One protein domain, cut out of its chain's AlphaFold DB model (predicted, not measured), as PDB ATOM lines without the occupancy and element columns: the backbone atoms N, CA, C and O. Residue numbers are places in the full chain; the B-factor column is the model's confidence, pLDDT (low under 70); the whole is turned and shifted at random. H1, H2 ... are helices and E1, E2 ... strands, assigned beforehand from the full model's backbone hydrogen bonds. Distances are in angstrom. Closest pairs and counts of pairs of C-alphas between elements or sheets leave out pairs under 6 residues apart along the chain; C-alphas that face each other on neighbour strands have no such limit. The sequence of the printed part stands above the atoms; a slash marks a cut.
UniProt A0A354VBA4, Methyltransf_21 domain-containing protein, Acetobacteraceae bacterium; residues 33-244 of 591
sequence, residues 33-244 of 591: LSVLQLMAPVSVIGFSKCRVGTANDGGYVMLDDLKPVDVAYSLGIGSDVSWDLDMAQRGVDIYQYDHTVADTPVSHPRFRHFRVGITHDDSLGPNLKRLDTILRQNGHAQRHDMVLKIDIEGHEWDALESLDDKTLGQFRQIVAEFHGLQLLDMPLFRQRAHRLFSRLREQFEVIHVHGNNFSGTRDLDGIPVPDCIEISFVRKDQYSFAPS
ATOM      1  N   LEU A  33     119.669 158.957 174.851       87.50
ATOM      2  CA  LEU A  33     120.656 158.597 175.868       87.50
ATOM      3  C   LEU A  33     121.059 157.116 175.814       87.50
ATOM      4  O   LEU A  33     122.246 156.811 175.864       87.50
ATOM      5  N   SER A  34     120.095 156.198 175.678       89.31
ATOM      6  CA  SER A  34     120.384 154.757 175.629       89.31
ATOM      7  C   SER A  34     121.222 154.354 174.413       89.31
ATOM      8  O   SER A  34     122.054 153.457 174.510       89.31
ATOM      9  N   VAL A  35     121.061 155.047 173.281       91.81
ATOM     10  CA  VAL A  35     121.891 154.818 172.091       91.81
ATOM     11  C   VAL A  35     123.305 155.348 172.314       91.81
ATOM     12  O   VAL A  35     124.270 154.637 172.047       91.81
ATOM     13  N   LEU A  36     123.436 156.560 172.857       93.00
ATOM     14  CA  LEU A  36     124.739 157.169 173.140       93.00
ATOM     15  C   LEU A  36     125.541 156.367 174.181       93.00
ATOM     16  O   LEU A  36     126.753 156.228 174.055       93.00
ATOM     17  N   GLN A  37     124.869 155.754 175.159       91.94
ATOM     18  CA  GLN A  37     125.493 154.841 176.123       91.94
ATOM     19  C   GLN A  37     126.148 153.620 175.458       91.94
ATOM     20  O   GLN A  37     127.188 153.159 175.924       91.94
ATOM     21  N   LEU A  38     125.591 153.105 174.357       95.44
ATOM     22  CA  LEU A  38     126.189 151.987 173.612       95.44
ATOM     23  C   LEU A  38     127.453 152.404 172.844       95.44
ATOM     24  O   LEU A  38     128.301 151.560 172.549       95.44
ATOM     25  N   MET A  39     127.588 153.696 172.547       96.31
ATOM     26  CA  MET A  39     128.755 154.289 171.896       96.31
ATOM     27  C   MET A  39     129.842 154.715 172.905       96.31
ATOM     28  O   MET A  39     130.905 155.166 172.493       96.31
ATOM     29  N   ALA A  40     129.603 154.592 174.216       93.75
ATOM     30  CA  ALA A  40     130.535 155.065 175.237       93.75
ATOM     31  C   ALA A  40     131.873 154.288 175.199       93.75
ATOM     32  O   ALA A  40     131.868 153.047 175.240       93.75
ATOM     33  N   PRO A  41     133.025 154.987 175.137       96.62
ATOM     34  CA  PRO A  41     134.326 154.350 175.012       96.62
ATOM     35  C   PRO A  41     134.826 153.757 176.334       96.62
ATOM     36  O   PRO A  41     134.595 154.294 177.422       96.62
ATOM     37  N   VAL A  42     135.595 152.677 176.229       96.31
ATOM     38  CA  VAL A  42     136.352 152.049 177.318       96.31
ATOM     39  C   VAL A  42     137.852 152.067 177.018       96.31
ATOM     40  O   VAL A  42     138.284 152.145 175.869       96.31
ATOM     41  N   SER A  43     138.666 151.971 178.064       95.81
ATOM     42  CA  SER A  43     140.115 151.811 177.942       95.81
ATOM     43  C   SER A  43     140.472 150.348 177.696       95.81
ATOM     44  O   SER A  43     139.960 149.462 178.384       95.81
ATOM     45  N   VAL A  44     141.415 150.088 176.791       97.69
ATOM     46  CA  VAL A  44     141.986 148.750 176.580       97.69
ATOM     47  C   VAL A  44     143.224 148.587 177.459       97.69
ATOM     48  O   VAL A  44     144.212 149.305 177.310       97.69
ATOM     49  N   ILE A  45     143.182 147.653 178.408       97.00
ATOM     50  CA  ILE A  45     144.244 147.485 179.405       97.00
ATOM     51  C   ILE A  45     145.527 146.996 178.725       97.00
ATOM     52  O   ILE A  45     145.550 145.922 178.132       97.00
ATOM     53  N   GLY A  46     146.611 147.760 178.877       96.38
ATOM     54  CA  GLY A  46     147.940 147.397 178.377       96.38
ATOM     55  C   GLY A  46     148.222 147.800 176.928       96.38
ATOM     56  O   GLY A  46     149.299 147.485 176.429       96.38
ATOM     57  N   PHE A  47     147.306 148.517 176.275       97.12
ATOM     58  CA  PHE A  47     147.456 148.968 174.893       97.12
ATOM     59  C   PHE A  47     147.322 150.489 174.791       97.12
ATOM     60  O   PHE A  47     146.587 151.122 175.547       97.12
ATOM     61  N   SER A  48     148.051 151.079 173.846       97.06
ATOM     62  CA  SER A  48     147.917 152.490 173.477       97.06
ATOM     63  C   SER A  48     147.097 152.626 172.198       97.06
ATOM     64  O   SER A  48     146.912 151.659 171.460       97.06
ATOM     65  N   LYS A  49     146.597 153.832 171.939       98.00
ATOM     66  CA  LYS A  49     145.986 154.191 170.659       98.00
ATOM     67  C   LYS A  49     147.014 154.878 169.765       98.00
ATOM     68  O   LYS A  49     147.978 155.460 170.262       98.00
ATOM     69  N   CYS A  50     146.793 154.845 168.459       97.69
ATOM     70  CA  CYS A  50     147.558 155.607 167.481       97.69
ATOM     71  C   CYS A  50     146.620 156.218 166.438       97.69
ATOM     72  O   CYS A  50     145.551 155.672 166.178       97.69
ATOM     73  N   ARG A  51     147.022 157.338 165.832       97.25
ATOM     74  CA  ARG A  51     146.357 157.855 164.633       97.25
ATOM     75  C   ARG A  51     146.944 157.171 163.398       97.25
ATOM     76  O   ARG A  51     148.159 156.982 163.321       97.25
ATOM     77  N   VAL A  52     146.080 156.776 162.473       97.88
ATOM     78  CA  VAL A  52     146.431 156.149 161.194       97.88
ATOM     79  C   VAL A  52     145.853 157.014 160.080       97.88
ATOM     80  O   VAL A  52     144.653 157.281 160.087       97.88
ATOM     81  N   GLY A  53     146.692 157.444 159.142       96.75
ATOM     82  CA  GLY A  53     146.346 158.418 158.112       96.75
ATOM     83  C   GLY A  53     146.692 159.852 158.506       96.75
ATOM     84  O   GLY A  53     147.504 160.109 159.399       96.75
ATOM     85  N   THR A  54     146.098 160.807 157.798       93.19
ATOM     86  CA  THR A  54     146.365 162.235 157.978       93.19
ATOM     87  C   THR A  54     145.899 162.761 159.341       93.19
ATOM     88  O   THR A  54     145.173 162.103 160.086       93.19
ATOM     89  N   ALA A  55     146.338 163.966 159.705       91.00
ATOM     90  CA  ALA A  55     145.979 164.585 160.978       91.00
ATOM     91  C   ALA A  55     144.493 164.967 161.055       91.00
ATOM     92  O   ALA A  55     143.922 164.888 162.131       91.00
ATOM     93  N   ASN A  56     143.882 165.353 159.937       91.81
ATOM     94  CA  ASN A  56     142.493 165.812 159.858       91.81
ATOM     95  C   ASN A  56     141.606 164.715 159.243       91.81
ATOM     96  O   ASN A  56     141.832 163.530 159.508       91.81
ATOM     97  N   ASP A  57     140.633 165.122 158.429       85.50
ATOM     98  CA  ASP A  57     139.695 164.253 157.721       85.50
ATOM     99  C   ASP A  57     140.389 163.142 156.920       85.50
ATOM    100  O   ASP A  57     141.402 163.386 156.262       85.50
ATOM    101  N   GLY A  58     139.855 161.921 156.993       85.69
ATOM    102  CA  GLY A  58     140.443 160.722 156.384       85.69
ATOM    103  C   GLY A  58     141.498 159.998 157.237       85.69
ATOM    104  O   GLY A  58     141.971 158.931 156.844       85.69
ATOM    105  N   GLY A  59     141.864 160.533 158.408       93.44
ATOM    106  CA  GLY A  59     142.666 159.835 159.417       93.44
ATOM    107  C   GLY A  59     141.830 159.411 160.622       93.44
ATOM    108  O   GLY A  59     140.910 160.113 161.018       93.44
ATOM    109  N   TYR A  60     142.180 158.290 161.255       97.38
ATOM    110  CA  TYR A  60     141.390 157.754 162.367       97.38
ATOM    111  C   TYR A  60     142.246 157.279 163.540       97.38
ATOM    112  O   TYR A  60     143.354 156.762 163.364       97.38
ATOM    113  N   VAL A  61     141.709 157.405 164.755       98.19
ATOM    114  CA  VAL A  61     142.344 156.903 165.981       98.19
ATOM    115  C   VAL A  61     141.987 155.434 166.191       98.19
ATOM    116  O   VAL A  61     140.829 155.086 166.387       98.19
ATOM    117  N   MET A  62     142.984 154.558 166.205       98.44
ATOM    118  CA  MET A  62     142.832 153.106 166.314       98.44
ATOM    119  C   MET A  62     143.623 152.548 167.499       98.44
ATOM    120  O   MET A  62     144.498 153.223 168.044       98.44
ATOM    121  N   LEU A  63     143.369 151.296 167.889       98.12
ATOM    122  CA  LEU A  63     144.241 150.611 168.842       98.12
ATOM    123  C   LEU A  63     145.585 150.322 168.165       98.12
ATOM    124  O   LEU A  63     145.605 149.749 167.072       98.12
ATOM    125  N   ASP A  64     146.699 150.653 168.820       96.88
ATOM    126  CA  ASP A  64     148.055 150.369 168.331       96.88
ATOM    127  C   ASP A  64     148.436 148.891 168.533       96.88
ATOM    128  O   ASP A  64     149.415 148.529 169.184       96.88
ATOM    129  N   ASP A  65     147.603 148.018 167.975       95.31
ATOM    130  CA  ASP A  65     147.790 146.575 167.885       95.31
ATOM    131  C   ASP A  65     147.462 146.103 166.461       95.31
ATOM    132  O   ASP A  65     146.553 145.311 166.201       95.31
ATOM    133  N   LEU A  66     148.180 146.704 165.509       92.06
ATOM    134  CA  LEU A  66     147.981 146.510 164.070       92.06
ATOM    135  C   LEU A  66     148.977 145.520 163.456       92.06
ATOM    136  O   LEU A  66     148.788 145.084 162.328       92.06
ATOM    137  N   LYS A  67     150.033 145.128 164.183       87.12
ATOM    138  CA  LYS A  67     151.053 144.186 163.681       87.12
ATOM    139  C   LYS A  67     150.500 142.819 163.254       87.12
ATOM    140  O   LYS A  67     151.041 142.276 162.297       87.12
ATOM    141  N   PRO A  68     149.484 142.236 163.922       85.56
ATOM    142  CA  PRO A  68     148.911 140.956 163.500       85.56
ATOM    143  C   PRO A  68     148.015 141.045 162.253       85.56
ATOM    144  O   PRO A  68     147.503 140.022 161.810       85.56
ATOM    145  N   VAL A  69     147.759 142.248 161.732       93.81
ATOM    146  CA  VAL A  69     146.808 142.470 160.642       93.81
ATOM    147  C   VAL A  69     147.519 142.313 159.305       93.81
ATOM    148  O   VAL A  69     148.457 143.040 159.004       93.81
ATOM    149  N   ASP A  70     147.020 141.409 158.468       95.75
ATOM    150  CA  ASP A  70     147.530 141.228 157.103       95.75
ATOM    151  C   ASP A  70     146.631 141.860 156.033       95.75
ATOM    152  O   ASP A  70     147.091 142.148 154.930       95.75
ATOM    153  N   VAL A  71     145.331 142.007 156.316       98.44
ATOM    154  CA  VAL A  71     144.326 142.494 155.362       98.44
ATOM    155  C   VAL A  71     143.435 143.531 156.013       98.44
ATOM    156  O   VAL A  71     142.907 143.311 157.107       98.44
ATOM    157  N   ALA A  72     143.202 144.618 155.286       98.62
ATOM    158  CA  ALA A  72     142.210 145.610 155.639       98.62
ATOM    159  C   ALA A  72     141.284 145.935 154.461       98.62
ATOM    160  O   ALA A  72     141.681 145.899 153.295       98.62
ATOM    161  N   TYR A  73     140.038 146.253 154.790       98.75
ATOM    162  CA  TYR A  73     139.032 146.749 153.861       98.75
ATOM    163  C   TYR A  73     138.804 148.229 154.128       98.75
ATOM    164  O   TYR A  73     138.531 148.600 155.266       98.75
ATOM    165  N   SER A  74     138.919 149.038 153.081       98.44
ATOM    166  CA  SER A  74     138.661 150.475 153.095       98.44
ATOM    167  C   SER A  74     137.447 150.743 152.217       98.44
ATOM    168  O   SER A  74     137.507 150.581 150.995       98.44
ATOM    169  N   LEU A  75     136.315 151.031 152.852       97.69
ATOM    170  CA  LEU A  75     135.042 151.270 152.181       97.69
ATOM    171  C   LEU A  75     134.779 152.776 152.143       97.69
ATOM    172  O   LEU A  75     134.867 153.419 153.188       97.69
ATOM    173  N   GLY A  76     134.475 153.275 150.943       91.69
ATOM    174  CA  GLY A  76     134.333 154.692 150.609       91.69
ATOM    175  C   GLY A  76     135.672 155.410 150.663       91.69
ATOM    176  O   GLY A  76     136.057 156.018 151.660       91.69
ATOM    177  N   ILE A  77     136.443 155.252 149.591       89.31
ATOM    178  CA  ILE A  77     137.661 156.036 149.395       89.31
ATOM    179  C   ILE A  77     137.311 157.312 148.635       89.31
ATOM    180  O   ILE A  77     136.563 157.273 147.662       89.31
ATOM    181  N   GLY A  78     137.883 158.436 149.052       83.12
ATOM    182  CA  GLY A  78     137.703 159.723 148.390       83.12
ATOM    183  C   GLY A  78     138.945 160.141 147.607       83.12
ATOM    184  O   GLY A  78     139.662 159.331 147.017       83.12
ATOM    185  N   SER A  79     139.225 161.443 147.626       81.44
ATOM    186  CA  SER A  79     140.511 161.980 147.167       81.44
ATOM    187  C   SER A  79     141.657 161.726 148.150       81.44
ATOM    188  O   SER A  79     142.816 161.792 147.743       81.44
ATOM    189  N   ASP A  80     141.343 161.452 149.419       86.81
ATOM    190  CA  ASP A  80     142.312 161.049 150.434       86.81
ATOM    191  C   ASP A  80     142.292 159.525 150.621       86.81
ATOM    192  O   ASP A  80     141.235 158.904 150.716       86.81
ATOM    193  N   VAL A  81     143.488 158.936 150.644       95.06
ATOM    194  CA  VAL A  81     143.739 157.513 150.939       95.06
ATOM    195  C   VAL A  81     144.901 157.386 151.928       95.06
ATOM    196  O   VAL A  81     145.722 156.467 151.853       95.06
ATOM    197  N   SER A  82     145.049 158.374 152.815       96.44
ATOM    198  CA  SER A  82     146.171 158.456 153.751       96.44
ATOM    199  C   SER A  82     146.132 157.317 154.770       96.44
ATOM    200  O   SER A  82     147.166 156.701 155.030       96.44
ATOM    201  N   TRP A  83     144.944 156.966 155.274       97.94
ATOM    202  CA  TRP A  83     144.748 155.801 156.138       97.94
ATOM    203  C   TRP A  83     145.173 154.500 155.448       97.94
ATOM    204  O   TRP A  83     145.924 153.702 156.016       97.94
ATOM    205  N   ASP A  84     144.751 154.308 154.195       98.19
ATOM    206  CA  ASP A  84     145.115 153.144 153.388       98.19
ATOM    207  C   ASP A  84     146.632 153.050 153.226       98.19
ATOM    208  O   ASP A  84     147.220 151.977 153.380       98.19
ATOM    209  N   LEU A  85     147.275 154.179 152.922       97.75
ATOM    210  CA  LEU A  85     148.711 154.248 152.694       97.75
ATOM    211  C   LEU A  85     149.491 153.917 153.968       97.75
ATOM    212  O   LEU A  85     150.422 153.113 153.905       97.75
ATOM    213  N   ASP A  86     149.092 154.465 155.113       97.62
ATOM    214  CA  ASP A  86     149.715 154.176 156.406       97.62
ATOM    215  C   ASP A  86     149.592 152.695 156.780       97.62
ATOM    216  O   ASP A  86     150.565 152.070 157.217       97.62
ATOM    217  N   MET A  87     148.421 152.089 156.569       98.19
ATOM    218  CA  MET A  87     148.221 150.653 156.781       98.19
ATOM    219  C   MET A  87     149.073 149.820 155.816       98.19
ATOM    220  O   MET A  87     149.733 148.859 156.220       98.19
ATOM    221  N   ALA A  88     149.145 150.208 154.545       97.81
ATOM    222  CA  ALA A  88     149.952 149.503 153.559       97.81
ATOM    223  C   ALA A  88     151.460 149.599 153.828       97.81
ATOM    224  O   ALA A  88     152.186 148.622 153.614       97.81
ATOM    225  N   GLN A  89     151.938 150.730 154.354       96.69
ATOM    226  CA  GLN A  89     153.322 150.905 154.807       96.69
ATOM    227  C   GLN A  89     153.656 150.020 156.014       96.69
ATOM    228  O   GLN A  89     154.794 149.568 156.151       96.69
ATOM    229  N   ARG A  90     152.658 149.694 156.844       96.31
ATOM    230  CA  ARG A  90     152.770 148.697 157.924       96.31
ATOM    231  C   ARG A  90     152.752 147.251 157.413       96.31
ATOM    232  O   ARG A  90     152.923 146.330 158.204       96.31
ATOM    233  N   GLY A  91     152.614 147.044 156.102       96.94
ATOM    234  CA  GLY A  91     152.673 145.733 155.454       96.94
ATOM    235  C   GLY A  91     151.314 145.088 155.184       96.94
ATOM    236  O   GLY A  91     151.293 143.933 154.766       96.94
ATOM    237  N   VAL A  92     150.215 145.819 155.378       98.31
ATOM    238  CA  VAL A  92     148.842 145.322 155.216       98.31
ATOM    239  C   VAL A  92     148.400 145.399 153.749       98.31
ATOM    240  O   VAL A  92     148.670 146.383 153.060       98.31
ATOM    241  N   ASP A  93     147.707 144.374 153.257       98.56
ATOM    242  CA  ASP A  93     147.046 144.413 151.951       98.56
ATOM    243  C   ASP A  93     145.686 145.113 152.063       98.56
ATOM    244  O   ASP A  93     144.820 144.689 152.835       98.56
ATOM    245  N   ILE A  94     145.495 146.180 151.284       98.50
ATOM    246  CA  ILE A  94     144.317 147.049 151.375       98.50
ATOM    247  C   ILE A  94     143.398 146.825 150.186       98.50
ATOM    248  O   ILE A  94     143.807 146.948 149.027       98.50
ATOM    249  N   TYR A  95     142.140 146.528 150.487       98.56
ATOM    250  CA  TYR A  95     141.074 146.375 149.509       98.56
ATOM    251  C   TYR A  95     140.184 147.611 149.557       98.56
ATOM    252  O   TYR A  95     139.420 147.788 150.506       98.56
ATOM    253  N   GLN A  96     140.325 148.461 148.544       98.25
ATOM    254  CA  GLN A  96     139.683 149.767 148.453       98.25
ATOM    255  C   GLN A  96     138.412 149.666 147.609       98.25
ATOM    256  O   GLN A  96     138.457 149.133 146.498       98.25
ATOM    257  N   TYR A  97     137.294 150.164 148.131       97.31
ATOM    258  CA  TYR A  97     135.980 150.072 147.498       97.31
ATOM    259  C   TYR A  97     135.296 151.429 147.441       97.31
ATOM    260  O   TYR A  97     134.930 151.975 148.476       97.31
ATOM    261  N   ASP A  98     135.071 151.934 146.229       90.94
ATOM    262  CA  ASP A  98     134.228 153.105 145.993       90.94
ATOM    263  C   ASP A  98     133.712 153.116 144.542       90.94
ATOM    264  O   ASP A  98     134.483 152.991 143.594       90.94
ATOM    265  N   HIS A  99     132.401 153.257 144.330       89.06
ATOM    266  CA  HIS A  99     131.812 153.269 142.980       89.06
ATOM    267  C   HIS A  99     131.912 154.627 142.262       89.06
ATOM    268  O   HIS A  99     131.794 154.693 141.027       89.06
ATOM    269  N   THR A 100     132.130 155.700 143.017       81.94
ATOM    270  CA  THR A 100     132.249 157.087 142.560       81.94
ATOM    271  C   THR A 100     133.676 157.421 142.126       81.94
ATOM    272  O   THR A 100     133.860 158.191 141.179       81.94
ATOM    273  N   VAL A 101     134.681 156.760 142.711       82.94
ATOM    274  CA  VAL A 101     136.098 156.947 142.373       82.94
ATOM    275  C   VAL A 101     136.543 156.000 141.255       82.94
ATOM    276  O   VAL A 101     136.487 154.774 141.355       82.94
ATOM    277  N   ALA A 102     136.999 156.583 140.143       85.88
ATOM    278  CA  ALA A 102     137.412 155.817 138.968       85.88
ATOM    279  C   ALA A 102     138.697 155.004 139.201       85.88
ATOM    280  O   ALA A 102     138.776 153.870 138.731       85.88
ATOM    281  N   ASP A 103     139.668 155.573 139.918       86.62
ATOM    282  CA  ASP A 103     140.946 154.945 140.260       86.62
ATOM    283  C   ASP A 103     141.485 155.522 141.575       86.62
ATOM    284  O   ASP A 103     141.138 156.647 141.941       86.62
ATOM    285  N   THR A 104     142.331 154.767 142.273       87.69
ATOM    286  CA  THR A 104     142.906 155.192 143.554       87.69
ATOM    287  C   THR A 104     143.790 156.441 143.370       87.69
ATOM    288  O   THR A 104     144.619 156.469 142.452       87.69
ATOM    289  N   PRO A 105     143.661 157.486 144.214       87.06
ATOM    290  CA  PRO A 105     144.461 158.712 144.093       87.06
ATOM    291  C   PRO A 105     145.974 158.477 144.206       87.06
ATOM    292  O   PRO A 105     146.772 159.246 143.668       87.06
ATOM    293  N   VAL A 106     146.375 157.412 144.909       92.12
ATOM    294  CA  VAL A 106     147.772 157.043 145.147       92.12
ATOM    295  C   VAL A 106     147.976 155.574 144.803       92.12
ATOM    296  O   VAL A 106     147.294 154.699 145.319       92.12
ATOM    297  N   SER A 107     148.970 155.273 143.967       91.62
ATOM    298  CA  SER A 107     149.344 153.889 143.667       91.62
ATOM    299  C   SER A 107     150.253 153.298 144.746       91.62
ATOM    300  O   SER A 107     151.281 153.879 145.091       91.62
ATOM    301  N   HIS A 108     149.939 152.087 145.206       97.12
ATOM    302  CA  HIS A 108     150.796 151.305 146.098       97.12
ATOM    303  C   HIS A 108     150.700 149.805 145.748       97.12
ATOM    304  O   HIS A 108     149.608 149.326 145.439       97.12
ATOM    305  N   PRO A 109     151.792 149.010 145.800       97.50
ATOM    306  CA  PRO A 109     151.769 147.595 145.388       97.50
ATOM    307  C   PRO A 109     150.791 146.714 146.185       97.50
ATOM    308  O   PRO A 109     150.332 145.683 145.679       97.50
ATOM    309  N   ARG A 110     150.474 147.129 147.416       98.00
ATOM    310  CA  ARG A 110     149.523 146.465 148.321       98.00
ATOM    311  C   ARG A 110     148.081 146.962 148.204       98.00
ATOM    312  O   ARG A 110     147.223 146.465 148.921       98.00
ATOM    313  N   PHE A 111     147.802 147.917 147.316       98.19
ATOM    314  CA  PHE A 111     146.433 148.354 147.052       98.19
ATOM    315  C   PHE A 111     145.761 147.453 146.021       98.19
ATOM    316  O   PHE A 111     146.362 147.023 145.026       98.19
ATOM    317  N   ARG A 112     144.485 147.174 146.268       97.44
ATOM    318  CA  ARG A 112     143.556 146.523 145.352       97.44
ATOM    319  C   ARG A 112     142.305 147.391 145.290       97.44
ATOM    320  O   ARG A 112     141.475 147.329 146.188       97.44
ATOM    321  N   HIS A 113     142.227 148.229 144.259       96.38
ATOM    322  CA  HIS A 113     141.101 149.136 144.038       96.38
ATOM    323  C   HIS A 113     139.979 148.449 143.265       96.38
ATOM    324  O   HIS A 113     140.224 147.788 142.253       96.38
ATOM    325  N   PHE A 114     138.748 148.650 143.721       96.25
ATOM    326  CA  PHE A 114     137.538 148.160 143.084       96.25
ATOM    327  C   PHE A 114     136.525 149.290 142.983       96.25
ATOM    328  O   PHE A 114     136.097 149.862 143.986       96.25
ATOM    329  N   ARG A 115     136.066 149.553 141.758       95.19
ATOM    330  CA  ARG A 115     134.997 150.519 141.509       95.19
ATOM    331  C   ARG A 115     133.620 149.928 141.823       95.19
ATOM    332  O   ARG A 115     132.810 149.690 140.925       95.19
ATOM    333  N   VAL A 116     133.394 149.620 143.094       93.75
ATOM    334  CA  VAL A 116     132.199 148.950 143.618       93.75
ATOM    335  C   VAL A 116     131.768 149.644 144.909       93.75
ATOM    336  O   VAL A 116     132.590 149.909 145.777       93.75
ATOM    337  N   GLY A 117     130.474 149.932 145.020       91.69
ATOM    338  CA  GLY A 117     129.851 150.529 146.196       91.69
ATOM    339  C   GLY A 117     129.300 149.462 147.130       91.69
ATOM    340  O   GLY A 117     129.010 148.340 146.705       91.69
ATOM    341  N   ILE A 118     129.150 149.816 148.401       91.38
ATOM    342  CA  ILE A 118     128.727 148.887 149.449       91.38
ATOM    343  C   ILE A 118     127.247 149.084 149.762       91.38
ATOM    344  O   ILE A 118     126.768 150.209 149.849       91.38
ATOM    345  N   THR A 119     126.505 147.986 149.895       86.19
ATOM    346  CA  THR A 119     125.057 148.017 150.140       86.19
ATOM    347  C   THR A 119     124.574 146.791 150.924       86.19
ATOM    348  O   THR A 119     125.360 145.891 151.215       86.19
ATOM    349  N   HIS A 120     123.282 146.734 151.259       81.44
ATOM    350  CA  HIS A 120     122.661 145.604 151.956       81.44
ATOM    351  C   HIS A 120     122.168 144.485 151.019       81.44
ATOM    352  O   HIS A 120     121.915 143.377 151.493       81.44
ATOM    353  N   ASP A 121     122.052 144.735 149.707       81.31
ATOM    354  CA  ASP A 121     121.602 143.756 148.710       81.31
ATOM    355  C   ASP A 121     122.366 143.877 147.375       81.31
ATOM    356  O   ASP A 121     122.380 144.921 146.724       81.31
ATOM    357  N   ASP A 122     122.959 142.764 146.928       83.38
ATOM    358  CA  ASP A 122     123.688 142.652 145.657       83.38
ATOM    359  C   ASP A 122     122.806 142.900 144.418       83.38
ATOM    360  O   ASP A 122     123.337 143.077 143.317       83.38
ATOM    361  N   SER A 123     121.477 142.863 144.571       81.75
ATOM    362  CA  SER A 123     120.503 143.059 143.493       81.75
ATOM    363  C   SER A 123     120.269 144.530 143.125       81.75
ATOM    364  O   SER A 123     119.759 144.811 142.039       81.75
ATOM    365  N   LEU A 124     120.689 145.471 143.980       65.50
ATOM    366  CA  LEU A 124     120.409 146.905 143.823       65.50
ATOM    367  C   LEU A 124     121.180 147.564 142.678       65.50
ATOM    368  O   LEU A 124     120.791 148.623 142.191       65.50
ATOM    369  N   GLY A 125     122.257 146.939 142.208       80.81
ATOM    370  CA  GLY A 125     122.977 147.431 141.048       80.81
ATOM    371  C   GLY A 125     124.160 146.557 140.652       80.81
ATOM    372  O   GLY A 125     124.704 145.816 141.471       80.81
ATOM    373  N   PRO A 126     124.618 146.652 139.392       81.19
ATOM    374  CA  PRO A 126     125.732 145.843 138.902       81.19
ATOM    375  C   PRO A 126     127.056 146.147 139.625       81.19
ATOM    376  O   PRO A 126     127.856 145.233 139.824       81.19
ATOM    377  N   ASN A 127     127.248 147.395 140.063       88.69
ATOM    378  CA  ASN A 127     128.444 147.868 140.771       88.69
ATOM    379  C   ASN A 127     128.199 148.080 142.272       88.69
ATOM    380  O   ASN A 127     128.956 148.804 142.911       88.69
ATOM    381  N   LEU A 128     127.139 147.490 142.825       90.50
ATOM    382  CA  LEU A 128     126.848 147.519 144.254       90.50
ATOM    383  C   LEU A 128     126.935 146.096 144.807       90.50
ATOM    384  O   LEU A 128     126.452 145.145 144.179       90.50
ATOM    385  N   LYS A 129     127.610 145.940 145.947       93.88
ATOM    386  CA  LYS A 129     127.817 144.644 146.596       93.88
ATOM    387  C   LYS A 129     127.712 144.740 148.109       93.88
ATOM    388  O   LYS A 129     128.117 145.724 148.718       93.88
ATOM    389  N   ARG A 130     127.227 143.670 148.723       96.00
ATOM    390  CA  ARG A 130     127.315 143.441 150.161       96.00
ATOM    391  C   ARG A 130     128.750 143.144 150.567       96.00
ATOM    392  O   ARG A 130     129.500 142.502 149.823       96.00
ATOM    393  N   LEU A 131     129.117 143.549 151.781       97.12
ATOM    394  CA  LEU A 131     130.456 143.300 152.313       97.12
ATOM    395  C   LEU A 131     130.746 141.790 152.445       97.12
ATOM    396  O   LEU A 131     131.825 141.329 152.088       97.12
ATOM    397  N   ASP A 132     129.784 140.961 152.845       96.69
ATOM    398  CA  ASP A 132     129.988 139.506 152.887       96.69
ATOM    399  C   ASP A 132     130.242 138.906 151.484       96.69
ATOM    400  O   ASP A 132     131.028 137.964 151.329       96.69
ATOM    401  N   THR A 133     129.639 139.474 150.436       96.81
ATOM    402  CA  THR A 133     129.903 139.097 149.043       96.81
ATOM    403  C   THR A 133     131.314 139.470 148.608       96.81
ATOM    404  O   THR A 133     132.007 138.611 148.053       96.81
ATOM    405  N   ILE A 134     131.786 140.690 148.881       97.44
ATOM    406  CA  ILE A 134     133.146 141.088 148.480       97.44
ATOM    407  C   ILE A 134     134.216 140.308 149.259       97.44
ATOM    408  O   ILE A 134     135.220 139.894 148.678       97.44
ATOM    409  N   LEU A 135     133.972 139.996 150.540       98.00
ATOM    410  CA  LEU A 135     134.840 139.117 151.329       98.00
ATOM    411  C   LEU A 135     134.969 137.736 150.674       98.00
ATOM    412  O   LEU A 135     136.075 137.208 150.554       98.00
ATOM    413  N   ARG A 136     133.859 137.146 150.208       97.50
ATOM    414  CA  ARG A 136     133.875 135.867 149.476       97.50
ATOM    415  C   ARG A 136     134.632 135.960 148.157       97.50
ATOM    416  O   ARG A 136     135.441 135.080 147.876       97.50
ATOM    417  N   GLN A 137     134.392 137.005 147.369       96.94
ATOM    418  CA  GLN A 137     135.034 137.196 146.063       96.94
ATOM    419  C   GLN A 137     136.554 137.344 146.177       96.94
ATOM    420  O   GLN A 137     137.285 136.806 145.350       96.94
ATOM    421  N   ASN A 138     137.026 137.977 147.250       97.81
ATOM    422  CA  ASN A 138     138.449 138.122 147.545       97.81
ATOM    423  C   ASN A 138     139.077 136.890 148.216       97.81
ATOM    424  O   ASN A 138     140.247 136.922 148.582       97.81
ATOM    425  N   GLY A 139     138.325 135.801 148.416       97.62
ATOM    426  CA  GLY A 139     138.825 134.601 149.097       97.62
ATOM    427  C   GLY A 139     139.011 134.777 150.609       97.62
ATOM    428  O   GLY A 139     139.705 133.991 151.248       97.62
ATOM    429  N   HIS A 140     138.379 135.787 151.204       98.00
ATOM    430  CA  HIS A 140     138.511 136.165 152.612       98.00
ATOM    431  C   HIS A 140     137.330 135.720 153.489       98.00
ATOM    432  O   HIS A 140     137.247 136.097 154.652       98.00
ATOM    433  N   ALA A 141     136.445 134.854 152.985       94.75
ATOM    434  CA  ALA A 141     135.267 134.365 153.714       94.75
ATOM    435  C   ALA A 141     135.567 133.587 155.011       94.75
ATOM    436  O   ALA A 141     134.680 133.426 155.841       94.75
ATOM    437  N   GLN A 142     136.780 133.039 155.153       93.81
ATOM    438  CA  GLN A 142     137.241 132.353 156.372       93.81
ATOM    439  C   GLN A 142     138.472 133.035 156.990       93.81
ATOM    440  O   GLN A 142     139.162 132.441 157.814       93.81
ATOM    441  N   ARG A 143     138.805 134.257 156.552       95.19
ATOM    442  CA  ARG A 143     139.925 135.009 157.122       95.19
ATOM    443  C   ARG A 143     139.466 135.707 158.398       95.19
ATOM    444  O   ARG A 143     138.337 136.177 158.460       95.19
ATOM    445  N   HIS A 144     140.330 135.774 159.395       95.00
ATOM    446  CA  HIS A 144     140.057 136.457 160.656       95.00
ATOM    447  C   HIS A 144     141.120 137.520 160.914       95.00
ATOM    448  O   HIS A 144     142.118 137.598 160.198       95.00
ATOM    449  N   ASP A 145     140.861 138.335 161.931       95.56
ATOM    450  CA  ASP A 145     141.732 139.407 162.405       95.56
ATOM    451  C   ASP A 145     142.058 140.459 161.332       95.56
ATOM    452  O   ASP A 145     143.132 141.058 161.311       95.56
ATOM    453  N   MET A 146     141.086 140.705 160.449       98.25
ATOM    454  CA  MET A 146     141.130 141.793 159.472       98.25
ATOM    455  C   MET A 146     140.773 143.133 160.122       98.25
ATOM    456  O   MET A 146     140.229 143.181 161.228       98.25
ATOM    457  N   VAL A 147     141.020 144.227 159.409       98.75
ATOM    458  CA  VAL A 147     140.550 145.567 159.787       98.75
ATOM    459  C   VAL A 147     139.505 146.059 158.793       98.75
ATOM    460  O   VAL A 147     139.636 145.828 157.590       98.75
ATOM    461  N   LEU A 148     138.474 146.735 159.293       98.69
ATOM    462  CA  LEU A 148     137.459 147.398 158.479       98.69
ATOM    463  C   LEU A 148     137.480 148.903 158.751       98.69
ATOM    464  O   LEU A 148     137.242 149.301 159.886       98.69
ATOM    465  N   LYS A 149     137.729 149.712 157.720       98.56
ATOM    466  CA  LYS A 149     137.428 151.147 157.680       98.56
ATOM    467  C   LYS A 149     136.162 151.343 156.854       98.56
ATOM    468  O   LYS A 149     136.100 150.857 155.723       98.56
ATOM    469  N   ILE A 150     135.154 151.997 157.424       97.69
ATOM    470  CA  ILE A 150     133.876 152.256 156.759       97.69
ATOM    471  C   ILE A 150     133.459 153.715 156.927       97.69
ATOM    472  O   ILE A 150     133.252 154.191 158.035       97.69
ATOM    473  N   ASP A 151     133.337 154.392 155.799       94.25
ATOM    474  CA  ASP A 151     132.896 155.775 155.670       94.25
ATOM    475  C   ASP A 151     132.273 155.856 154.274       94.25
ATOM    476  O   ASP A 151     132.983 155.814 153.277       94.25
ATOM    477  N   ILE A 152     130.948 155.739 154.189       87.31
ATOM    478  CA  ILE A 152     130.203 155.558 152.932       87.31
ATOM    479  C   ILE A 152     128.930 156.413 152.919       87.31
ATOM    480  O   ILE A 152     127.897 155.993 152.386       87.31
ATOM    481  N   GLU A 153     129.013 157.615 153.489       77.94
ATOM    482  CA  GLU A 153     128.030 158.693 153.338       77.94
ATOM    483  C   GLU A 153     126.596 158.291 153.743       77.94
ATOM    484  O   GLU A 153     125.622 158.561 153.032       77.94
ATOM    485  N   GLY A 154     126.442 157.591 154.873       75.19
ATOM    486  CA  GLY A 154     125.139 157.173 155.417       75.19
ATOM    487  C   GLY A 154     124.743 155.734 155.099       75.19
ATOM    488  O   GLY A 154     123.774 155.215 155.664       75.19
ATOM    489  N   HIS A 155     125.487 155.044 154.235       78.94
ATOM    490  CA  HIS A 155     125.245 153.630 153.949       78.94
ATOM    491  C   HIS A 155     125.835 152.680 155.009       78.94
ATOM    492  O   HIS A 155     125.632 151.466 154.910       78.94
ATOM    493  N   GLU A 156     126.510 153.191 156.047       90.56
ATOM    494  CA  GLU A 156     127.146 152.384 157.100       90.56
ATOM    495  C   GLU A 156     126.117 151.535 157.842       90.56
ATOM    496  O   GLU A 156     126.347 150.351 158.098       90.56
ATOM    497  N   TRP A 157     124.951 152.125 158.129       86.06
ATOM    498  CA  TRP A 157     123.846 151.465 158.820       86.06
ATOM    499  C   TRP A 157     123.375 150.214 158.071       86.06
ATOM    500  O   TRP A 157     123.294 149.134 158.648       86.06
ATOM    501  N   ASP A 158     123.098 150.355 156.772       80.81
ATOM    502  CA  ASP A 158     122.641 149.267 155.901       80.81
ATOM    503  C   ASP A 158     123.728 148.197 155.738       80.81
ATOM    504  O   ASP A 158     123.457 146.995 155.832       80.81
ATOM    505  N   ALA A 159     124.968 148.635 155.498       82.75
ATOM    506  CA  ALA A 159     126.100 147.750 155.273       82.75
ATOM    507  C   ALA A 159     126.338 146.842 156.485       82.75
ATOM    508  O   ALA A 159     126.411 145.623 156.320       82.75
ATOM    509  N   LEU A 160     126.391 147.413 157.692       91.69
ATOM    510  CA  LEU A 160     126.645 146.673 158.928       91.69
ATOM    511  C   LEU A 160     125.446 145.817 159.360       91.69
ATOM    512  O   LEU A 160     125.641 144.676 159.782       91.69
ATOM    513  N   GLU A 161     124.208 146.303 159.213       88.25
ATOM    514  CA  GLU A 161     123.008 145.515 159.543       88.25
ATOM    515  C   GLU A 161     122.874 144.261 158.680       88.25
ATOM    516  O   GLU A 161     122.419 143.226 159.170       88.25
ATOM    517  N   SER A 162     123.299 144.331 157.417       87.44
ATOM    518  CA  SER A 162     123.192 143.216 156.475       87.44
ATOM    519  C   SER A 162     124.164 142.063 156.744       87.44
ATOM    520  O   SER A 162     123.991 140.980 156.181       87.44
ATOM    521  N   LEU A 163     125.202 142.277 157.555       92.31
ATOM    522  CA  LEU A 163     126.181 141.242 157.889       92.31
ATOM    523  C   LEU A 163     125.584 140.243 158.872       92.31
ATOM    524  O   LEU A 163     124.750 140.617 159.689       92.31
ATOM    525  N   ASP A 164     126.060 139.000 158.860       93.44
ATOM    526  CA  ASP A 164     125.839 138.068 159.967       93.44
ATOM    527  C   ASP A 164     126.945 138.204 161.030       93.44
ATOM    528  O   ASP A 164     127.999 138.804 160.801       93.44
ATOM    529  N   ASP A 165     126.698 137.657 162.218       93.31
ATOM    530  CA  ASP A 165     127.614 137.781 163.356       93.31
ATOM    531  C   ASP A 165     128.957 137.096 163.112       93.31
ATOM    532  O   ASP A 165     129.984 137.567 163.598       93.31
ATOM    533  N   LYS A 166     128.963 136.024 162.310       95.31
ATOM    534  CA  LYS A 166     130.186 135.321 161.916       95.31
ATOM    535  C   LYS A 166     131.077 136.218 161.059       95.31
ATOM    536  O   LYS A 166     132.283 136.255 161.284       95.31
ATOM    537  N   THR A 167     130.492 136.909 160.085       96.38
ATOM    538  CA  THR A 167     131.189 137.821 159.173       96.38
ATOM    539  C   THR A 167     131.704 139.035 159.929       96.38
ATOM    540  O   THR A 167     132.863 139.410 159.780       96.38
ATOM    541  N   LEU A 168     130.878 139.611 160.805       95.38
ATOM    542  CA  LEU A 168     131.278 140.731 161.651       95.38
ATOM    543  C   LEU A 168     132.468 140.357 162.557       95.38
ATOM    544  O   LEU A 168     133.449 141.094 162.629       95.38
ATOM    545  N   GLY A 169     132.450 139.162 163.159       96.06
ATOM    546  CA  GLY A 169     133.542 138.641 163.990       96.06
ATOM    547  C   GLY A 169     134.860 138.371 163.247       96.06
ATOM    548  O   GLY A 169     135.883 138.101 163.883       96.06
ATOM    549  N   GLN A 170     134.898 138.459 161.912       97.31
ATOM    550  CA  GLN A 170     136.146 138.353 161.144       97.31
ATOM    551  C   GLN A 170     137.075 139.558 161.354       97.31
ATOM    552  O   GLN A 170     138.281 139.442 161.113       97.31
ATOM    553  N   PHE A 171     136.546 140.691 161.820       97.81
ATOM    554  CA  PHE A 171     137.312 141.913 162.030       97.81
ATOM    555  C   PHE A 171     137.835 142.007 163.471       97.81
ATOM    556  O   PHE A 171     137.089 141.836 164.430       97.81
ATOM    557  N   ARG A 172     139.135 142.283 163.627       97.38
ATOM    558  CA  ARG A 172     139.779 142.578 164.921       97.38
ATOM    559  C   ARG A 172     139.459 143.994 165.377       97.38
ATOM    560  O   ARG A 172     139.228 144.215 166.564       97.38
ATOM    561  N   GLN A 173     139.498 144.936 164.437       98.38
ATOM    562  CA  GLN A 173     139.149 146.332 164.659       98.38
ATOM    563  C   GLN A 173     138.221 146.805 163.541       98.38
ATOM    564  O   GLN A 173     138.417 146.450 162.374       98.38
ATOM    565  N   ILE A 174     137.230 147.607 163.911       98.62
ATOM    566  CA  ILE A 174     136.361 148.321 162.977       98.62
ATOM    567  C   ILE A 174     136.507 149.799 163.308       98.62
ATOM    568  O   ILE A 174     136.374 150.173 164.468       98.62
ATOM    569  N   VAL A 175     136.785 150.623 162.312       98.44
ATOM    570  CA  VAL A 175     136.719 152.074 162.420       98.44
ATOM    571  C   VAL A 175     135.650 152.563 161.464       98.44
ATOM    572  O   VAL A 175     135.660 152.216 160.283       98.44
ATOM    573  N   ALA A 176     134.663 153.260 162.006       97.88
ATOM    574  CA  ALA A 176     133.447 153.595 161.293       97.88
ATOM    575  C   ALA A 176     133.092 155.058 161.504       97.88
ATOM    576  O   ALA A 176     133.061 155.522 162.642       97.88
ATOM    577  N   GLU A 177     132.772 155.744 160.421       94.62
ATOM    578  CA  GLU A 177     132.195 157.074 160.455       94.62
ATOM    579  C   GLU A 177     130.682 156.975 160.260       94.62
ATOM    580  O   GLU A 177     130.183 156.680 159.177       94.62
ATOM    581  N   PHE A 178     129.927 157.145 161.342       94.12
ATOM    582  CA  PHE A 178     128.475 157.061 161.288       94.12
ATOM    583  C   PHE A 178     127.882 158.419 160.938       94.12
ATOM    584  O   PHE A 178     127.931 159.345 161.745       94.12
ATOM    585  N   HIS A 179     127.243 158.490 159.775       85.62
ATOM    586  CA  HIS A 179     126.532 159.671 159.300       85.62
ATOM    587  C   HIS A 179     125.064 159.694 159.757       85.62
ATOM    588  O   HIS A 179     124.416 158.651 159.921       85.62
ATOM    589  N   GLY A 180     124.496 160.895 159.901       78.88
ATOM    590  CA  GLY A 180     123.065 161.101 160.124       78.88
ATOM    591  C   GLY A 180     122.601 160.864 161.562       78.88
ATOM    592  O   GLY A 180     121.439 160.518 161.783       78.88
ATOM    593  N   LEU A 181     123.468 161.038 162.563       82.62
ATOM    594  CA  LEU A 181     123.116 160.868 163.979       82.62
ATOM    595  C   LEU A 181     122.029 161.839 164.446       82.62
ATOM    596  O   LEU A 181     121.305 161.540 165.397       82.62
ATOM    597  N   GLN A 182     121.822 162.957 163.747       77.44
ATOM    598  CA  GLN A 182     120.689 163.838 164.016       77.44
ATOM    599  C   GLN A 182     119.323 163.149 163.851       77.44
ATOM    600  O   GLN A 182     118.324 163.603 164.416       77.44
ATOM    601  N   LEU A 183     119.270 162.040 163.101       74.69
ATOM    602  CA  LEU A 183     118.075 161.222 162.906       74.69
ATOM    603  C   LEU A 183     117.703 160.407 164.152       74.69
ATOM    604  O   LEU A 183     116.621 159.827 164.181       74.69
ATOM    605  N   LEU A 184     118.522 160.395 165.213       77.69
ATOM    606  CA  LEU A 184     118.129 159.845 166.519       77.69
ATOM    607  C   LEU A 184     116.911 160.571 167.124       77.69
ATOM    608  O   LEU A 184     116.246 160.024 168.002       77.69
ATOM    609  N   ASP A 185     116.563 161.758 166.623       68.81
ATOM    610  CA  ASP A 185     115.288 162.438 166.886       68.81
ATOM    611  C   ASP A 185     114.075 161.585 166.450       68.81
ATOM    612  O   ASP A 185     113.030 161.562 167.098       68.81
ATOM    613  N   MET A 186     114.226 160.796 165.381       64.88
ATOM    614  CA  MET A 186     113.178 159.937 164.833       64.88
ATOM    615  C   MET A 186     113.120 158.588 165.575       64.88
ATOM    616  O   MET A 186     114.091 157.827 165.518       64.88
ATOM    617  N   PRO A 187     111.976 158.191 166.172       65.62
ATOM    618  CA  PRO A 187     111.884 156.962 166.969       65.62
ATOM    619  C   PRO A 187     112.316 155.683 166.236       65.62
ATOM    620  O   PRO A 187     112.985 154.831 166.818       65.62
ATOM    621  N   LEU A 188     111.986 155.548 164.946       58.84
ATOM    622  CA  LEU A 188     112.351 154.366 164.155       58.84
ATOM    623  C   LEU A 188     113.857 154.274 163.902       58.84
ATOM    624  O   LEU A 188     114.438 153.198 164.041       58.84
ATOM    625  N   PHE A 189     114.492 155.396 163.554       73.06
ATOM    626  CA  PHE A 189     115.938 155.441 163.358       73.06
ATOM    627  C   PHE A 189     116.665 155.255 164.689       73.06
ATOM    628  O   PHE A 189     117.631 154.506 164.767       73.06
ATOM    629  N   ARG A 190     116.150 155.837 165.770       82.94
ATOM    630  CA  ARG A 190     116.670 155.620 167.119       82.94
ATOM    631  C   ARG A 190     116.624 154.150 167.529       82.94
ATOM    632  O   ARG A 190     117.615 153.616 168.015       82.94
ATOM    633  N   GLN A 191     115.505 153.469 167.284       72.31
ATOM    634  CA  GLN A 191     115.380 152.038 167.557       72.31
ATOM    635  C   GLN A 191     116.324 151.211 166.673       72.31
ATOM    636  O   GLN A 191     116.908 150.234 167.134       72.31
ATOM    637  N   ARG A 192     116.492 151.608 165.407       82.69
ATOM    638  CA  ARG A 192     117.456 151.012 164.478       82.69
ATOM    639  C   ARG A 192     118.884 151.124 165.008       82.69
ATOM    640  O   ARG A 192     119.540 150.101 165.183       82.69
ATOM    641  N   ALA A 193     119.319 152.336 165.342       84.12
ATOM    642  CA  ALA A 193     120.637 152.601 165.900       84.12
ATOM    643  C   ALA A 193     120.862 151.803 167.188       84.12
ATOM    644  O   ALA A 193     121.874 151.119 167.314       84.12
ATOM    645  N   HIS A 194     119.885 151.788 168.101       91.25
ATOM    646  CA  HIS A 194     119.965 150.984 169.318       91.25
ATOM    647  C   HIS A 194     120.185 149.502 169.016       91.25
ATOM    648  O   HIS A 194     121.054 148.886 169.626       91.25
ATOM    649  N   ARG A 195     119.439 148.914 168.071       89.44
ATOM    650  CA  ARG A 195     119.616 147.503 167.686       89.44
ATOM    651  C   ARG A 195     120.998 147.246 167.092       89.44
ATOM    652  O   ARG A 195     121.650 146.292 167.508       89.44
ATOM    653  N   LEU A 196     121.447 148.087 166.160       93.12
ATOM    654  CA  LEU A 196     122.751 147.927 165.518       93.12
ATOM    655  C   LEU A 196     123.891 148.027 166.534       93.12
ATOM    656  O   LEU A 196     124.725 147.126 166.601       93.12
ATOM    657  N   PHE A 197     123.916 149.078 167.358       96.94
ATOM    658  CA  PHE A 197     124.964 149.229 168.365       96.94
ATOM    659  C   PHE A 197     124.876 148.154 169.440       96.94
ATOM    660  O   PHE A 197     125.912 147.633 169.825       96.94
ATOM    661  N   SER A 198     123.678 147.749 169.873       94.31
ATOM    662  CA  SER A 198     123.531 146.637 170.824       94.31
ATOM    663  C   SER A 198     124.174 145.364 170.277       94.31
ATOM    664  O   SER A 198     124.979 144.742 170.963       94.31
ATOM    665  N   ARG A 199     123.906 145.043 169.006       95.75
ATOM    666  CA  ARG A 199     124.490 143.897 168.304       95.75
ATOM    667  C   ARG A 199     126.011 144.015 168.139       95.75
ATOM    668  O   ARG A 199     126.733 143.066 168.421       95.75
ATOM    669  N   LEU A 200     126.529 145.182 167.740       96.12
ATOM    670  CA  LEU A 200     127.979 145.432 167.692       96.12
ATOM    671  C   LEU A 200     128.612 145.209 169.072       96.12
ATOM    672  O   LEU A 200     129.649 144.555 169.192       96.12
ATOM    673  N   ARG A 201     127.950 145.687 170.129       95.94
ATOM    674  CA  ARG A 201     128.392 145.574 171.521       95.94
ATOM    675  C   ARG A 201     128.345 144.154 172.078       95.94
ATOM    676  O   ARG A 201     128.894 143.941 173.156       95.94
ATOM    677  N   GLU A 202     127.783 143.171 171.381       95.81
ATOM    678  CA  GLU A 202     127.906 141.758 171.768       95.81
ATOM    679  C   GLU A 202     129.327 141.230 171.525       95.81
ATOM    680  O   GLU A 202     129.861 140.484 172.345       95.81
ATOM    681  N   GLN A 203     129.975 141.666 170.440       96.75
ATOM    682  CA  GLN A 203     131.290 141.167 170.019       96.75
ATOM    683  C   GLN A 203     132.413 142.204 170.140       96.75
ATOM    684  O   GLN A 203     133.584 141.822 170.186       96.75
ATOM    685  N   PHE A 204     132.080 143.493 170.220       98.38
ATOM    686  CA  PHE A 204     133.036 144.597 170.193       98.38
ATOM    687  C   PHE A 204     132.874 145.544 171.383       98.38
ATOM    688  O   PHE A 204     131.785 145.721 171.927       98.38
ATOM    689  N   GLU A 205     133.970 146.183 171.772       98.19
ATOM    690  CA  GLU A 205     133.979 147.344 172.660       98.19
ATOM    691  C   GLU A 205     134.340 148.594 171.865       98.19
ATOM    692  O   GLU A 205     135.214 148.544 170.998       98.19
ATOM    693  N   VAL A 206     133.682 149.710 172.181       98.62
ATOM    694  CA  VAL A 206     134.075 151.026 171.669       98.62
ATOM    695  C   VAL A 206     135.281 151.488 172.464       98.62
ATOM    696  O   VAL A 206     135.238 151.503 173.690       98.62
ATOM    697  N   ILE A 207     136.352 151.869 171.784       98.38
ATOM    698  CA  ILE A 207     137.575 152.347 172.431       98.38
ATOM    699  C   ILE A 207     137.786 153.839 172.229       98.38
ATOM    700  O   ILE A 207     138.488 154.455 173.022       98.38
ATOM    701  N   HIS A 208     137.205 154.429 171.186       98.50
ATOM    702  CA  HIS A 208     137.406 155.828 170.826       98.50
ATOM    703  C   HIS A 208     136.172 156.381 170.128       98.50
ATOM    704  O   HIS A 208     135.524 155.648 169.380       98.50
ATOM    705  N   VAL A 209     135.896 157.661 170.360       97.81
ATOM    706  CA  VAL A 209     134.886 158.440 169.644       97.81
ATOM    707  C   VAL A 209     135.463 159.807 169.298       97.81
ATOM    708  O   VAL A 209     136.202 160.379 170.095       97.81
ATOM    709  N   HIS A 210     135.111 160.344 168.139       96.12
ATOM    710  CA  HIS A 210     135.497 161.688 167.725       96.12
ATOM    711  C   HIS A 210     134.360 162.303 166.901       96.12
ATOM    712  O   HIS A 210     133.779 161.645 166.042       96.12
ATOM    713  N   GLY A 211     133.955 163.528 167.235       91.50
ATOM    714  CA  GLY A 211     132.837 164.189 166.567       91.50
ATOM    715  C   GLY A 211     133.322 164.878 165.302       91.50
ATOM    716  O   GLY A 211     134.145 165.783 165.394       91.50
ATOM    717  N   ASN A 212     132.778 164.515 164.144       85.81
ATOM    718  CA  ASN A 212     133.164 165.164 162.900       85.81
ATOM    719  C   ASN A 212     132.579 166.591 162.856       85.81
ATOM    720  O   ASN A 212     131.362 166.789 162.852       85.81
ATOM    721  N   ASN A 213     133.467 167.591 162.826       81.62
ATOM    722  CA  ASN A 213     133.133 169.018 162.854       81.62
ATOM    723  C   ASN A 213     132.850 169.637 161.467       81.62
ATOM    724  O   ASN A 213     132.577 170.840 161.357       81.62
ATOM    725  N   PHE A 214     132.924 168.843 160.396       70.81
ATOM    726  CA  PHE A 214     132.453 169.230 159.069       70.81
ATOM    727  C   PHE A 214     130.940 169.464 159.106       70.81
ATOM    728  O   PHE A 214     130.466 170.511 158.639       70.81
ATOM    729  N   SER A 215     130.229 168.535 159.750       60.47
ATOM    730  CA  SER A 215     128.801 168.596 160.049       60.47
ATOM    731  C   SER A 215     128.547 169.221 161.428       60.47
ATOM    732  O   SER A 215     129.384 169.189 162.327       60.47
ATOM    733  N   GLY A 216     127.394 169.869 161.594       70.69
ATOM    734  CA  GLY A 216     127.039 170.529 162.853       70.69
ATOM    735  C   GLY A 216     126.626 169.554 163.961       70.69
ATOM    736  O   GLY A 216     126.515 168.345 163.760       70.69
ATOM    737  N   THR A 217     126.327 170.103 165.138       75.62
ATOM    738  CA  THR A 217     125.640 169.379 166.215       75.62
ATOM    739  C   THR A 217     124.143 169.680 166.204       75.62
ATOM    740  O   THR A 217     123.706 170.755 165.779       75.62
ATOM    741  N   ARG A 218     123.343 168.739 166.710       75.12
ATOM    742  CA  ARG A 218     121.911 168.916 166.961       75.12
ATOM    743  C   ARG A 218     121.598 168.608 168.416       75.12
ATOM    744  O   ARG A 218     122.057 167.603 168.946       75.12
ATOM    745  N   ASP A 219     120.813 169.472 169.050       77.19
ATOM    746  CA  ASP A 219     120.291 169.204 170.390       77.19
ATOM    747  C   ASP A 219     119.184 168.151 170.296       77.19
ATOM    748  O   ASP A 219     118.155 168.384 169.656       77.19
ATOM    749  N   LEU A 220     119.433 166.983 170.888       76.38
ATOM    750  CA  LEU A 220     118.498 165.871 170.980       76.38
ATOM    751  C   LEU A 220     118.271 165.551 172.456       76.38
ATOM    752  O   LEU A 220     119.185 165.099 173.145       76.38
ATOM    753  N   ASP A 221     117.057 165.798 172.949       74.44
ATOM    754  CA  ASP A 221     116.699 165.635 174.364       74.44
ATOM    755  C   ASP A 221     117.649 166.383 175.336       74.44
ATOM    756  O   ASP A 221     117.914 165.913 176.445       74.44
ATOM    757  N   GLY A 222     118.164 167.558 174.942       74.31
ATOM    758  CA  GLY A 222     119.113 168.352 175.733       74.31
ATOM    759  C   GLY A 222     120.568 167.887 175.631       74.31
ATOM    760  O   GLY A 222     121.408 168.339 176.412       74.31
ATOM    761  N   ILE A 223     120.871 166.962 174.713       78.25
ATOM    762  CA  ILE A 223     122.219 166.451 174.457       78.25
ATOM    763  C   ILE A 223     122.686 166.979 173.095       78.25
ATOM    764  O   ILE A 223     122.031 166.700 172.089       78.25
ATOM    765  N   PRO A 224     123.811 167.710 173.012       79.62
ATOM    766  CA  PRO A 224     124.387 168.094 171.731       79.62
ATOM    767  C   PRO A 224     125.022 166.864 171.074       79.62
ATOM    768  O   PRO A 224     126.092 166.411 171.477       79.62
ATOM    769  N   VAL A 225     124.352 166.312 170.065       83.75
ATOM    770  CA  VAL A 225     124.816 165.143 169.315       83.75
ATOM    771  C   VAL A 225     125.445 165.617 168.001       83.75
ATOM    772  O   VAL A 225     124.794 166.372 167.273       83.75
ATOM    773  N   PRO A 226     126.694 165.231 167.678       84.81
ATOM    774  CA  PRO A 226     127.269 165.516 166.367       84.81
ATOM    775  C   PRO A 226     126.501 164.741 165.293       84.81
ATOM    776  O   PRO A 226     126.132 163.591 165.515       84.81
ATOM    777  N   ASP A 227     126.234 165.353 164.138       81.75
ATOM    778  CA  ASP A 227     125.527 164.652 163.057       81.75
ATOM    779  C   ASP A 227     126.364 163.519 162.446       81.75
ATOM    780  O   ASP A 227     125.814 162.537 161.951       81.75
ATOM    781  N   CYS A 228     127.687 163.633 162.529       86.62
ATOM    782  CA  CYS A 228     128.607 162.587 162.129       86.62
ATOM    783  C   CYS A 228     129.612 162.293 163.252       86.62
ATOM    784  O   CYS A 228     130.102 163.212 163.916       86.62
ATOM    785  N   ILE A 229     129.877 161.013 163.511       95.19
ATOM    786  CA  ILE A 229     130.802 160.573 164.558       95.19
ATOM    787  C   ILE A 229     131.697 159.444 164.052       95.19
ATOM    788  O   ILE A 229     131.223 158.445 163.509       95.19
ATOM    789  N   GLU A 230     132.993 159.575 164.291       97.75
ATOM    790  CA  GLU A 230     133.976 158.520 164.088       97.75
ATOM    791  C   GLU A 230     134.019 157.645 165.344       97.75
ATOM    792  O   GLU A 230     134.161 158.146 166.463       97.75
ATOM    793  N   ILE A 231     133.900 156.329 165.179       98.56
ATOM    794  CA  ILE A 231     133.929 155.362 166.278       98.56
ATOM    795  C   ILE A 231     134.905 154.240 165.948       98.56
ATOM    796  O   ILE A 231     134.810 153.594 164.902       98.56
ATOM    797  N   SER A 232     135.792 153.946 166.898       98.69
ATOM    798  CA  SER A 232     136.712 152.813 166.808       98.69
ATOM    799  C   SER A 232     136.307 151.699 167.757       98.69
ATOM    800  O   SER A 232     136.151 151.901 168.964       98.69
ATOM    801  N   PHE A 233     136.188 150.501 167.201       98.69
ATOM    802  CA  PHE A 233     135.781 149.275 167.866       98.69
ATOM    803  C   PHE A 233     136.913 148.254 167.867       98.69
ATOM    804  O   PHE A 233     137.643 148.120 166.882       98.69
ATOM    805  N   VAL A 234     136.995 147.452 168.928       98.56
ATOM    806  CA  VAL A 234     137.888 146.284 169.003       98.56
ATOM    807  C   VAL A 234     137.126 145.037 169.441       98.56
ATOM    808  O   VAL A 234     136.227 145.119 170.279       98.56
ATOM    809  N   ARG A 235     137.470 143.874 168.876       97.19
ATOM    810  CA  ARG A 235     136.814 142.597 169.198       97.19
ATOM    811  C   ARG A 235     137.149 142.161 170.631       97.19
ATOM    812  O   ARG A 235     138.313 142.156 171.026       97.19
ATOM    813  N   LYS A 236     136.130 141.811 171.418       95.81
ATOM    814  CA  LYS A 236     136.222 141.577 172.873       95.81
ATOM    815  C   LYS A 236     137.110 140.416 173.281       95.81
ATOM    816  O   LYS A 236     137.736 140.465 174.333       95.81
ATOM    817  N   ASP A 237     137.136 139.368 172.469       94.25
ATOM    818  CA  ASP A 237     137.803 138.097 172.758       94.25
ATOM    819  C   ASP A 237     139.329 138.210 172.906       94.25
ATOM    820  O   ASP A 237     139.963 137.250 173.341       94.25
ATOM    821  N   GLN A 238     139.922 139.362 172.577       88.38
ATOM    822  CA  GLN A 238     141.376 139.551 172.569       88.38
ATOM    823  C   GLN A 238     141.894 140.489 173.659       88.38
ATOM    824  O   GLN A 238     143.109 140.608 173.823       88.38
ATOM    825  N   TYR A 239     141.010 141.156 174.406       96.50
ATOM    826  CA  TYR A 239     141.419 142.237 175.297       96.50
ATOM    827  C   TYR A 239     140.696 142.231 176.639       96.50
ATOM    828  O   TYR A 239     139.667 141.593 176.844       96.50
ATOM    829  N   SER A 240     141.267 142.982 177.576       96.88
ATOM    830  CA  SER A 240     140.634 143.338 178.842       96.88
ATOM    831  C   SER A 240     140.377 144.838 178.870       96.88
ATOM    832  O   SER A 240     141.170 145.616 178.339       96.88
ATOM    833  N   PHE A 241     139.283 145.237 179.509       96.69
ATOM    834  CA  PHE A 241     138.778 146.605 179.442       96.69
ATOM    835  C   PHE A 241     138.636 147.224 180.832       96.69
ATOM    836  O   PHE A 241     138.374 146.528 181.814       96.69
ATOM    837  N   ALA A 242     138.794 148.540 180.900       93.69
ATOM    838  CA  ALA A 242     138.538 149.358 182.080       93.69
ATOM    839  C   ALA A 242     137.727 150.605 181.684       93.69
ATOM    840  O   ALA A 242     137.771 151.000 180.518       93.69
ATOM    841  N   PRO A 243     137.014 151.262 182.617       91.50
ATOM    842  CA  PRO A 243     136.367 152.542 182.335       91.50
ATOM    843  C   PRO A 243     137.342 153.552 181.712       91.50
ATOM    844  O   PRO A 243     138.508 153.626 182.112       91.50
ATOM    845  N   SER A 244     136.882 154.312 180.718       89.94
ATOM    846  CA  SER A 244     137.662 155.414 180.150       89.94
ATOM    847  C   SER A 244     137.436 156.701 180.939       89.94
ATOM    848  O   SER A 244     136.322 156.997 181.362       89.94
TER     849      SER A 244
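AT A GLANCE: This is residues 33 to 244 of the 591 residues of the protein "Methyltransf_21 domain-containing protein" of Acetobacteraceae bacterium (UniProt A0A354VBA4). What does the model look like? A twisted sheet of seven strands makes the core, with H4 and H7 over one face and H2 and the hairpin E2 and E3 over the other. The pair E1 and E13 lies beyond edge strand E9, and the hairpin E10 and E11 sits beside H6. What is printed? The printed part has 212 residues, with seven named helices and thirteen named strands in the order H1 E1 E2 E3 E4 H2 E5 E6 H3 E7 H4 H5 E8 H6 H7 E9 E10 E11 E12 E13, in the mixed class. The mixed sheet runs E6 E5 E4 E7 E8 E12 E9; the whole is compact, with a radius of gyration of the C-alphas of 16.4 A and spans of 49 by 43 by 33 A.

HOW THE PARTS SIT: How do the sheet's strands pair? E6 (residues 111 to 114), E5 (93 to 97), E4 (71 to 75), E7 (146 to 150) and E8 (171 to 179) are parallel neighbours in turn, with N 112 and O 94, N 95 and O 72, N 73 and O 147, and N 150 and O 175 each 2.9 A apart. E12 (228 to 235) is antiparallel to E8, with N 231 and O 176 at 2.8 A, and to E9 (204 to 211), with N 207 and O 232 at 2.8 A. Which helices are on it? H2 (82 to 89) and H4 (156 to 161) are on opposite faces, each at a height over the sheet of 8.9 A, and H3 (131 to 137) only grazes it. The hub H7 (187 to 203) touches H1 (33 to 38) at Val 35 and His 194, C-alphas 5.1 A apart, and H6 (181 to 185) only at the corner, and is near H5 (165 to 168). Every O i to N i+4 pair is within hydrogen-bond range in H2, H3 and H4, against 12 of 13 in H7, 1 of 2 in H1 and 0 of 1 in H6, where 2 of 2 O i to N i+3 pairs are; H5 is too short for such a pair. Where are the small pairs? In the hairpin E2 (49 to 52) and E3 (60 to 63), N 50 and O 62 are 2.8 A apart, and the closest C-alphas of E3 and E12, Met 62 and Ser 232, are 6.1 A apart. N 218 and O 225 are 2.8 A apart in the hairpin E10 (217 to 220) and E11 (223 to 226), as are N 43 and O 242 in antiparallel E1 (42 to 44) and E13 (241 to 243).

IN THESE COORDINATES: Where are the anchors? H1 begins at C-alpha 33, (120.656, 158.597, 175.868), and E13 ends at C-alpha 243, (136.367, 152.542, 182.335). Which elements are long? H7 spans 25.2 A, E12 22.7 A and E8 21.0 A.

THE WHOLE: How large is it? The two C-alphas farthest apart, Pro 109 and Gly 222, are 49.2 A apart. Are there cuts, long links or weak places? The printed part has no cut; the long links are E5 to E6 and E6 to H3. Residues 124, 185 to 188 and 215 are under pLDDT 70.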